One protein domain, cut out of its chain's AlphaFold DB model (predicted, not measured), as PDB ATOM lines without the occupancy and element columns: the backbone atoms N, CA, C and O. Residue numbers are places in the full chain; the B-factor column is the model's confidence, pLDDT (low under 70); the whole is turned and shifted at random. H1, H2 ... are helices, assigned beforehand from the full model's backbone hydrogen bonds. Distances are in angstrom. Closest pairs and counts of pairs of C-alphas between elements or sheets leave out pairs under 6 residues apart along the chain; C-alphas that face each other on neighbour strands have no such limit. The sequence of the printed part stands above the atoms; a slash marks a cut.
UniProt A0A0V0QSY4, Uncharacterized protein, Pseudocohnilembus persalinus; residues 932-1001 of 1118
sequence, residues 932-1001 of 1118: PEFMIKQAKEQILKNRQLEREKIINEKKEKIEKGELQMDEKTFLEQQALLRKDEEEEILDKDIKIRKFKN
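AT A GLANCE: This is residues 932 to 1001 of the 1118 residues of an uncharacterized protein of Pseudocohnilembus persalinus (UniProt A0A0V0QSY4). One long helix, H1, is joined at one end by a short loop to a second long helix, H2, which folds back beside it; the two are loosely spaced, near each other toward the loop, and their far parts stand free. The printed part has 70 residues with two named helices, H1 then H2, and no named strand; its class is all helix. It is only just loose, close to extended, with a radius of gyration of the C-alphas of 16.6 A, and a rod spanning 53 by 19 by 13 A.

HOW THE PARTS SIT: H1, residues 932 to 963, and H2, residues 971 to 1000, are near each other, with 8 pairs of C-alphas within 10 A and the closest 8.2 A apart. Residues 932 to 950 of H1 stand free, as do residues 982 to 1001, of which 982 to 1000 belong to H2. In H1 every O i to N i+4 pair is within hydrogen-bond range; in H2, 24 of 26 are.

IN THESE COORDINATES: H1 begins at C-alpha 932 (1.483, -18.789, 57.998) and measures 46.3 A from first to last C-alpha. H2 measures 44.5 A and ends at C-alpha 1000 (-3.740, -9.127, 63.139).

THE WHOLE: The C-alphas farthest apart, of Gly 965 and Asn 1001, are 53.4 A apart. The printed part has no cut, and the link from H1 to H2 is short. Mean pLDDT of the printed part is 71.9; residues 932 to 942, 985 to 986 and 989 to 1001 are under 70.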
ATOM      1  N   PRO A 932       1.530 -20.225  58.252       45.66
ATOM      2  CA  PRO A 932       1.483 -18.789  57.998       45.66
ATOM      3  C   PRO A 932       2.604 -18.015  58.698       45.66
ATOM      4  O   PRO A 932       3.091 -17.024  58.151       45.66
ATOM      5  N   GLU A 933       3.049 -18.450  59.882       56.56
ATOM      6  CA  GLU A 933       4.129 -17.769  60.604       56.56
ATOM      7  C   GLU A 933       5.483 -17.977  59.922       56.56
ATOM      8  O   GLU A 933       6.267 -17.030  59.808       56.56
ATOM      9  N   PHE A 934       5.720 -19.168  59.367       54.78
ATOM     10  CA  PHE A 934       6.921 -19.479  58.593       54.78
ATOM     11  C   PHE A 934       6.961 -18.723  57.256       54.78
ATOM     12  O   PHE A 934       7.997 -18.166  56.889       54.78
ATOM     13  N   MET A 935       5.828 -18.622  56.550       49.91
ATOM     14  CA  MET A 935       5.721 -17.856  55.298       49.91
ATOM     15  C   MET A 935       5.911 -16.349  55.519       49.91
ATOM     16  O   MET A 935       6.606 -15.685  54.746       49.91
ATOM     17  N   ILE A 936       5.354 -15.802  56.606       61.59
ATOM     18  CA  ILE A 936       5.573 -14.403  57.000       61.59
ATOM     19  C   ILE A 936       7.042 -14.174  57.391       61.59
ATOM     20  O   ILE A 936       7.611 -13.140  57.033       61.59
ATOM     21  N   LYS A 937       7.680 -15.134  58.072       67.19
ATOM     22  CA  LYS A 937       9.106 -15.075  58.427       67.19
ATOM     23  C   LYS A 937      10.004 -15.097  57.185       67.19
ATOM     24  O   LYS A 937      10.851 -14.218  57.054       67.19
ATOM     25  N   GLN A 938       9.761 -16.000  56.229       59.22
ATOM     26  CA  GLN A 938      10.496 -16.025  54.957       59.22
ATOM     27  C   GLN A 938      10.329 -14.724  54.169       59.22
ATOM     28  O   GLN A 938      11.310 -14.187  53.658       59.22
ATOM     29  N   ALA A 939       9.113 -14.176  54.108       61.66
ATOM     30  CA  ALA A 939       8.880 -12.897  53.447       61.66
ATOM     31  C   ALA A 939       9.655 -11.753  54.129       61.66
ATOM     32  O   ALA A 939      10.278 -10.942  53.440       61.66
ATOM     33  N   LYS A 940       9.680 -11.710  55.472       67.56
ATOM     34  CA  LYS A 940      10.464 -10.726  56.241       67.56
ATOM     35  C   LYS A 940      11.967 -10.858  55.977       67.56
ATOM     36  O   LYS A 940      12.613  -9.856  55.682       67.56
ATOM     37  N   GLU A 941      12.513 -12.070  56.020       66.06
ATOM     38  CA  GLU A 941      13.938 -12.324  55.769       66.06
ATOM     39  C   GLU A 941      14.348 -11.991  54.331       66.06
ATOM     40  O   GLU A 941      15.424 -11.440  54.100       66.06
ATOM     41  N   GLN A 942      13.486 -12.276  53.355       66.81
ATOM     42  CA  GLN A 942      13.772 -11.997  51.952       66.81
ATOM     43  C   GLN A 942      13.733 -10.495  51.643       66.81
ATOM     44  O   GLN A 942      14.575  -9.998  50.895       66.81
ATOM     45  N   ILE A 943      12.820  -9.750  52.277       72.69
ATOM     46  CA  ILE A 943      12.808  -8.282  52.222       72.69
ATOM     47  C   ILE A 943      14.077  -7.710  52.873       72.69
ATOM     48  O   ILE A 943      14.692  -6.808  52.302       72.69
ATOM     49  N   LEU A 944      14.503  -8.254  54.019       70.56
ATOM     50  CA  LEU A 944      15.711  -7.800  54.715       70.56
ATOM     51  C   LEU A 944      16.975  -8.048  53.877       70.56
ATOM     52  O   LEU A 944      17.797  -7.146  53.721       70.56
ATOM     53  N   LYS A 945      17.097  -9.240  53.275       71.38
ATOM     54  CA  LYS A 945      18.212  -9.595  52.382       71.38
ATOM     55  C   LYS A 945      18.271  -8.693  51.155       71.38
ATOM     56  O   LYS A 945      19.347  -8.214  50.816       71.38
ATOM     57  N   ASN A 946      17.136  -8.420  50.513       73.75
ATOM     58  CA  ASN A 946      17.109  -7.543  49.340       73.75
ATOM     59  C   ASN A 946      17.542  -6.109  49.690       73.75
ATOM     60  O   ASN A 946      18.330  -5.522  48.951       73.75
ATOM     61  N   ARG A 947      17.114  -5.581  50.845       73.38
ATOM     62  CA  ARG A 947      17.534  -4.254  51.333       73.38
ATOM     63  C   ARG A 947      19.024  -4.202  51.685       73.38
ATOM     64  O   ARG A 947      19.698  -3.239  51.332       73.38
ATOM     65  N   GLN A 948      19.568  -5.250  52.311       73.19
ATOM     66  CA  GLN A 948      21.013  -5.352  52.562       73.19
ATOM     67  C   GLN A 948      21.819  -5.345  51.257       73.19
ATOM     68  O   GLN A 948      22.832  -4.656  51.163       73.19
ATOM     69  N   LEU A 949      21.335  -6.043  50.230       76.69
ATOM     70  CA  LEU A 949      22.002  -6.124  48.932       76.69
ATOM     71  C   LEU A 949      21.952  -4.788  48.171       76.69
ATOM     72  O   LEU A 949      22.940  -4.389  47.554       76.69
ATOM     73  N   GLU A 950      20.837  -4.057  48.243       78.94
ATOM     74  CA  GLU A 950      20.746  -2.681  47.728       78.94
ATOM     75  C   GLU A 950      21.680  -1.728  48.481       78.94
ATOM     76  O   GLU A 950      22.368  -0.912  47.868       78.94
ATOM     77  N   ARG A 951      21.779  -1.874  49.803       73.12
ATOM     78  CA  ARG A 951      22.678  -1.077  50.637       73.12
ATOM     79  C   ARG A 951      24.143  -1.309  50.285       73.12
ATOM     80  O   ARG A 951      24.901  -0.348  50.168       73.12
ATOM     81  N   GLU A 952      24.552  -2.562  50.125       79.31
ATOM     82  CA  GLU A 952      25.918  -2.896  49.723       79.31
ATOM     83  C   GLU A 952      26.238  -2.341  48.339       79.31
ATOM     84  O   GLU A 952      27.319  -1.789  48.149       79.31
ATOM     85  N   LYS A 953      25.281  -2.378  47.402       85.88
ATOM     86  CA  LYS A 953      25.438  -1.713  46.102       85.88
ATOM     87  C   LYS A 953      25.652  -0.210  46.250       85.88
ATOM     88  O   LYS A 953      26.624   0.299  45.707       85.88
ATOM     89  N   ILE A 954      24.831   0.490  47.036       82.12
ATOM     90  CA  ILE A 954      24.971   1.944  47.247       82.12
ATOM     91  C   ILE A 954      26.302   2.286  47.935       82.12
ATOM     92  O   ILE A 954      26.957   3.265  47.577       82.12
ATOM     93  N   ILE A 955      26.721   1.492  48.924       81.25
ATOM     94  CA  ILE A 955      28.004   1.676  49.620       81.25
ATOM     95  C   ILE A 955      29.166   1.463  48.653       81.25
ATOM     96  O   ILE A 955      30.094   2.269  48.649       81.25
ATOM     97  N   ASN A 956      29.114   0.412  47.840       83.94
ATOM     98  CA  ASN A 956      30.169   0.098  46.884       83.94
ATOM     99  C   ASN A 956      30.232   1.140  45.765       83.94
ATOM    100  O   ASN A 956      31.321   1.606  45.461       83.94
ATOM    101  N   GLU A 957      29.094   1.609  45.246       89.38
ATOM    102  CA  GLU A 957      29.051   2.715  44.281       89.38
ATOM    103  C   GLU A 957      29.625   4.013  44.865       89.38
ATOM    104  O   GLU A 957      30.368   4.725  44.189       89.38
ATOM    105  N   LYS A 958      29.318   4.341  46.129       84.75
ATOM    106  CA  LYS A 958      29.893   5.524  46.791       84.75
ATOM    107  C   LYS A 958      31.393   5.367  47.043       84.75
ATOM    108  O   LYS A 958      32.125   6.328  46.830       84.75
ATOM    109  N   LYS A 959      31.855   4.182  47.460       83.75
ATOM    110  CA  LYS A 959      33.288   3.888  47.618       83.75
ATOM    111  C   LYS A 959      34.030   3.999  46.293       83.75
ATOM    112  O   LYS A 959      35.055   4.661  46.239       83.75
ATOM    113  N   GLU A 960      33.468   3.446  45.224       88.88
ATOM    114  CA  GLU A 960      34.062   3.506  43.890       88.88
ATOM    115  C   GLU A 960      34.167   4.956  43.383       88.88
ATOM    116  O   GLU A 960      35.187   5.341  42.815       88.88
ATOM    117  N   LYS A 961      33.161   5.800  43.653       88.25
ATOM    118  CA  LYS A 961      33.216   7.242  43.344       88.25
ATOM    119  C   LYS A 961      34.252   8.000  44.178       88.25
ATOM    120  O   LYS A 961      34.869   8.934  43.669       88.25
ATOM    121  N   ILE A 962      34.465   7.612  45.436       84.44
ATOM    122  CA  ILE A 962      35.519   8.187  46.290       84.44
ATOM    123  C   ILE A 962      36.903   7.771  45.770       84.44
ATOM    124  O   ILE A 962      37.771   8.624  45.604       84.44
ATOM    125  N   GLU A 963      37.100   6.492  45.435       84.81
ATOM    126  CA  GLU A 963      38.367   5.974  44.892       84.81
ATOM    127  C   GLU A 963      38.718   6.589  43.531       84.81
ATOM    128  O   GLU A 963      39.885   6.861  43.253       84.81
ATOM    129  N   LYS A 964      37.709   6.880  42.702       89.06
ATOM    130  CA  LYS A 964      37.873   7.601  41.429       89.06
ATOM    131  C   LYS A 964      38.104   9.108  41.597       89.06
ATOM    132  O   LYS A 964      38.345   9.794  40.607       89.06
ATOM    133  N   GLY A 965      38.044   9.636  42.824       86.44
ATOM    134  CA  GLY A 965      38.202  11.063  43.118       86.44
ATOM    135  C   GLY A 965      37.006  11.931  42.708       86.44
ATOM    136  O   GLY A 965      37.108  13.156  42.727       86.44
ATOM    137  N   GLU A 966      35.875  11.321  42.348       87.19
ATOM    138  CA  GLU A 966      34.646  12.010  41.927       87.19
ATOM    139  C   GLU A 966      33.844  12.551  43.122       87.19
ATOM    140  O   GLU A 966      33.035  13.466  42.973       87.19
ATOM    141  N   LEU A 967      34.078  12.006  44.320       85.31
ATOM    142  CA  LEU A 967      33.481  12.461  45.574       85.31
ATOM    143  C   LEU A 967      34.575  12.781  46.600       85.31
ATOM    144  O   LEU A 967      35.223  11.882  47.130       85.31
ATOM    145  N   GLN A 968      34.752  14.067  46.916       81.25
ATOM    146  CA  GLN A 968      35.593  14.516  48.030       81.25
ATOM    147  C   GLN A 968      34.783  14.476  49.325       81.25
ATOM    148  O   GLN A 968      34.105  15.435  49.686       81.25
ATOM    149  N   MET A 969      34.819  13.338  50.007       84.94
ATOM    150  CA  MET A 969      34.182  13.160  51.306       84.94
ATOM    151  C   MET A 969      35.179  12.460  52.224       84.94
ATOM    152  O   MET A 969      35.751  11.441  51.839       84.94
ATOM    153  N   ASP A 970      35.435  13.033  53.400       83.19
ATOM    154  CA  ASP A 970      36.372  12.427  54.341       83.19
ATOM    155  C   ASP A 970      35.788  11.142  54.959       83.19
ATOM    156  O   ASP A 970      34.572  10.923  55.019       83.19
ATOM    157  N   GLU A 971      36.678  10.243  55.376       80.06
ATOM    158  CA  GLU A 971      36.319   8.900  55.844       80.06
ATOM    159  C   GLU A 971      35.387   8.942  57.065       80.06
ATOM    160  O   GLU A 971      34.500   8.100  57.221       80.06
ATOM    161  N   LYS A 972      35.526   9.984  57.894       82.75
ATOM    162  CA  LYS A 972      34.681  10.211  59.064       82.75
ATOM    163  C   LYS A 972      33.242  10.544  58.661       82.75
ATOM    164  O   LYS A 972      32.314   9.931  59.183       82.75
ATOM    165  N   THR A 973      33.054  11.435  57.689       82.94
ATOM    166  CA  THR A 973      31.730  11.806  57.171       82.94
ATOM    167  C   THR A 973      31.065  10.628  56.451       82.94
ATOM    168  O   THR A 973      29.853  10.432  56.556       82.94
ATOM    169  N   PHE A 974      31.847   9.788  55.764       84.56
ATOM    170  CA  PHE A 974      31.339   8.560  55.148       84.56
ATOM    171  C   PHE A 974      30.810   7.561  56.192       84.56
ATOM    172  O   PHE A 974      29.715   7.018  56.027       84.56
ATOM    173  N   LEU A 975      31.547   7.355  57.289       79.88
ATOM    174  CA  LEU A 975      31.128   6.481  58.390       79.88
ATOM    175  C   LEU A 975      29.910   7.037  59.142       79.88
ATOM    176  O   LEU A 975      29.005   6.274  59.484       79.88
ATOM    177  N   GLU A 976      29.833   8.355  59.340       83.06
ATOM    178  CA  GLU A 976      28.672   9.007  59.957       83.06
ATOM    179  C   GLU A 976      27.411   8.880  59.086       83.06
ATOM    180  O   GLU A 976      26.351   8.519  59.600       83.06
ATOM    181  N   GLN A 977      27.512   9.050  57.760       80.94
ATOM    182  CA  GLN A 977      26.389   8.780  56.846       80.94
ATOM    183  C   GLN A 977      25.981   7.302  56.842       80.94
ATOM    184  O   GLN A 977      24.795   6.982  56.747       80.94
ATOM    185  N   GLN A 978      26.945   6.384  56.964       79.56
ATOM    186  CA  GLN A 978      26.662   4.952  57.041       79.56
ATOM    187  C   GLN A 978      25.929   4.580  58.339       79.56
ATOM    188  O   GLN A 978      25.113   3.653  58.321       79.56
ATOM    189  N   ALA A 979      26.205   5.293  59.436       77.81
ATOM    190  CA  ALA A 979      25.522   5.147  60.717       77.81
ATOM    191  C   ALA A 979      24.118   5.771  60.701       77.81
ATOM    192  O   ALA A 979      23.184   5.146  61.198       77.81
ATOM    193  N   LEU A 980      23.941   6.940  60.072       78.56
ATOM    194  CA  LEU A 980      22.630   7.590  59.942       78.56
ATOM    195  C   LEU A 980      21.637   6.708  59.168       78.56
ATOM    196  O   LEU A 980      20.525   6.478  59.628       78.56
ATOM    197  N   LEU A 981      22.098   6.095  58.068       75.50
ATOM    198  CA  LEU A 981      21.304   5.144  57.280       75.50
ATOM    199  C   LEU A 981      20.880   3.893  58.070       75.50
ATOM    200  O   LEU A 981      19.887   3.278  57.710       75.50
ATOM    201  N   ARG A 982      21.607   3.499  59.131       73.12
ATOM    202  CA  ARG A 982      21.167   2.395  60.016       73.12
ATOM    203  C   ARG A 982      20.029   2.828  60.930       73.12
ATOM    204  O   ARG A 982      19.153   2.028  61.224       73.12
ATOM    205  N   LYS A 983      20.062   4.081  61.378       74.19
ATOM    206  CA  LYS A 983      19.138   4.602  62.382       74.19
ATOM    207  C   LYS A 983      17.741   4.850  61.802       74.19
ATOM    208  O   LYS A 983      16.757   4.471  62.425       74.19
ATOM    209  N   ASP A 984      17.668   5.380  60.581       72.50
ATOM    210  CA  ASP A 984      16.394   5.612  59.881       72.50
ATOM    211  C   ASP A 984      15.668   4.289  59.534       72.50
ATOM    212  O   ASP A 984      14.440   4.231  59.494       72.50
ATOM    213  N   GLU A 985      16.413   3.193  59.327       64.12
ATOM    214  CA  GLU A 985      15.847   1.856  59.082       64.12
ATOM    215  C   GLU A 985      15.252   1.223  60.347       64.12
ATOM    216  O   GLU A 985      14.201   0.584  60.274       64.12
ATOM    217  N   GLU A 986      15.891   1.406  61.506       68.62
ATOM    218  CA  GLU A 986      15.377   0.902  62.785       68.62
ATOM    219  C   GLU A 986      14.037   1.562  63.146       68.62
ATOM    220  O   GLU A 986      13.114   0.877  63.597       68.62
ATOM    221  N   GLU A 987      13.880   2.858  62.855       71.62
ATOM    222  CA  GLU A 987      12.611   3.570  63.038       71.62
ATOM    223  C   GLU A 987      11.534   3.123  62.025       71.62
ATOM    224  O   GLU A 987      10.385   2.903  62.417       71.62
ATOM    225  N   GLU A 988      11.876   2.881  60.749       70.00
ATOM    226  CA  GLU A 988      10.912   2.411  59.732       70.00
ATOM    227  C   GLU A 988      10.418   0.968  59.993       70.00
ATOM    228  O   GLU A 988       9.254   0.634  59.728       70.00
ATOM    229  N   ILE A 989      11.289   0.096  60.517       65.69
ATOM    230  CA  ILE A 989      10.956  -1.292  60.884       65.69
ATOM    231  C   ILE A 989       9.992  -1.311  62.072       65.69
ATOM    232  O   ILE A 989       8.995  -2.042  62.043       65.69
ATOM    233  N   LEU A 990      10.238  -0.467  63.077       62.38
ATOM    234  CA  LEU A 990       9.380  -0.347  64.252       62.38
ATOM    235  C   LEU A 990       7.961   0.112  63.864       62.38
ATOM    236  O   LEU A 990       6.967  -0.450  64.329       62.38
ATOM    237  N   ASP A 991       7.858   1.062  62.933       66.25
ATOM    238  CA  ASP A 991       6.582   1.631  62.486       66.25
ATOM    239  C   ASP A 991       5.752   0.648  61.627       66.25
ATOM    240  O   ASP A 991       4.513   0.606  61.689       66.25
ATOM    241  N   LYS A 992       6.419  -0.228  60.859       61.38
ATOM    242  CA  LYS A 992       5.773  -1.312  60.093       61.38
ATOM    243  C   LYS A 992       5.332  -2.480  60.973       61.38
ATOM    244  O   LYS A 992       4.242  -3.015  60.748       61.38
ATOM    245  N   ASP A 993       6.094  -2.837  62.004       56.78
ATOM    246  CA  ASP A 993       5.680  -3.867  62.963       56.78
ATOM    247  C   ASP A 993       4.458  -3.425  63.789       56.78
ATOM    248  O   ASP A 993       3.572  -4.240  64.071       56.78
ATOM    249  N   ILE A 994       4.321  -2.124  64.076       61.66
ATOM    250  CA  ILE A 994       3.106  -1.553  64.683       61.66
ATOM    251  C   ILE A 994       1.893  -1.684  63.740       61.66
ATOM    252  O   ILE A 994       0.792  -2.017  64.192       61.66
ATOM    253  N   LYS A 995       2.066  -1.489  62.424       59.16
ATOM    254  CA  LYS A 995       0.987  -1.672  61.427       59.16
ATOM    255  C   LYS A 995       0.588  -3.142  61.238       59.16
ATOM    256  O   LYS A 995      -0.604  -3.425  61.143       59.16
ATOM    257  N   ILE A 996       1.541  -4.076  61.260       53.19
ATOM    258  CA  ILE A 996       1.268  -5.524  61.157       53.19
ATOM    259  C   ILE A 996       0.524  -6.038  62.402       53.19
ATOM    260  O   ILE A 996      -0.423  -6.815  62.274       53.19
ATOM    261  N   ARG A 997       0.867  -5.547  63.604       50.06
ATOM    262  CA  ARG A 997       0.116  -5.863  64.837       50.06
ATOM    263  C   ARG A 997      -1.321  -5.330  64.804       50.06
ATOM    264  O   ARG A 997      -2.219  -6.008  65.292       50.06
ATOM    265  N   LYS A 998      -1.565  -4.168  64.181       44.75
ATOM    266  CA  LYS A 998      -2.929  -3.641  63.967       44.75
ATOM    267  C   LYS A 998      -3.733  -4.456  62.943       44.75
ATOM    268  O   LYS A 998      -4.940  -4.585  63.112       44.75
ATOM    269  N   PHE A 999      -3.086  -5.048  61.935       44.72
ATOM    270  CA  PHE A 999      -3.743  -5.910  60.940       44.72
ATOM    271  C   PHE A 999      -4.164  -7.282  61.508       44.72
ATOM    272  O   PHE A 999      -5.225  -7.781  61.143       44.72
ATOM    273  N   LYS A1000      -3.396  -7.859  62.452       47.91
ATOM    274  CA  LYS A1000      -3.740  -9.127  63.139       47.91
ATOM    275  C   LYS A1000      -5.020  -9.050  63.990       47.91
ATOM    276  O   LYS A1000      -5.631 -10.082  64.235       47.91
ATOM    277  N   ASN A1001      -5.440  -7.857  64.417       42.97
ATOM    278  CA  ASN A1001      -6.602  -7.704  65.298       42.97
ATOM    279  C   ASN A1001      -7.953  -7.601  64.568       42.97
ATOM    280  O   ASN A1001      -8.974  -7.694  65.239       42.97
TER     281      ASN A1001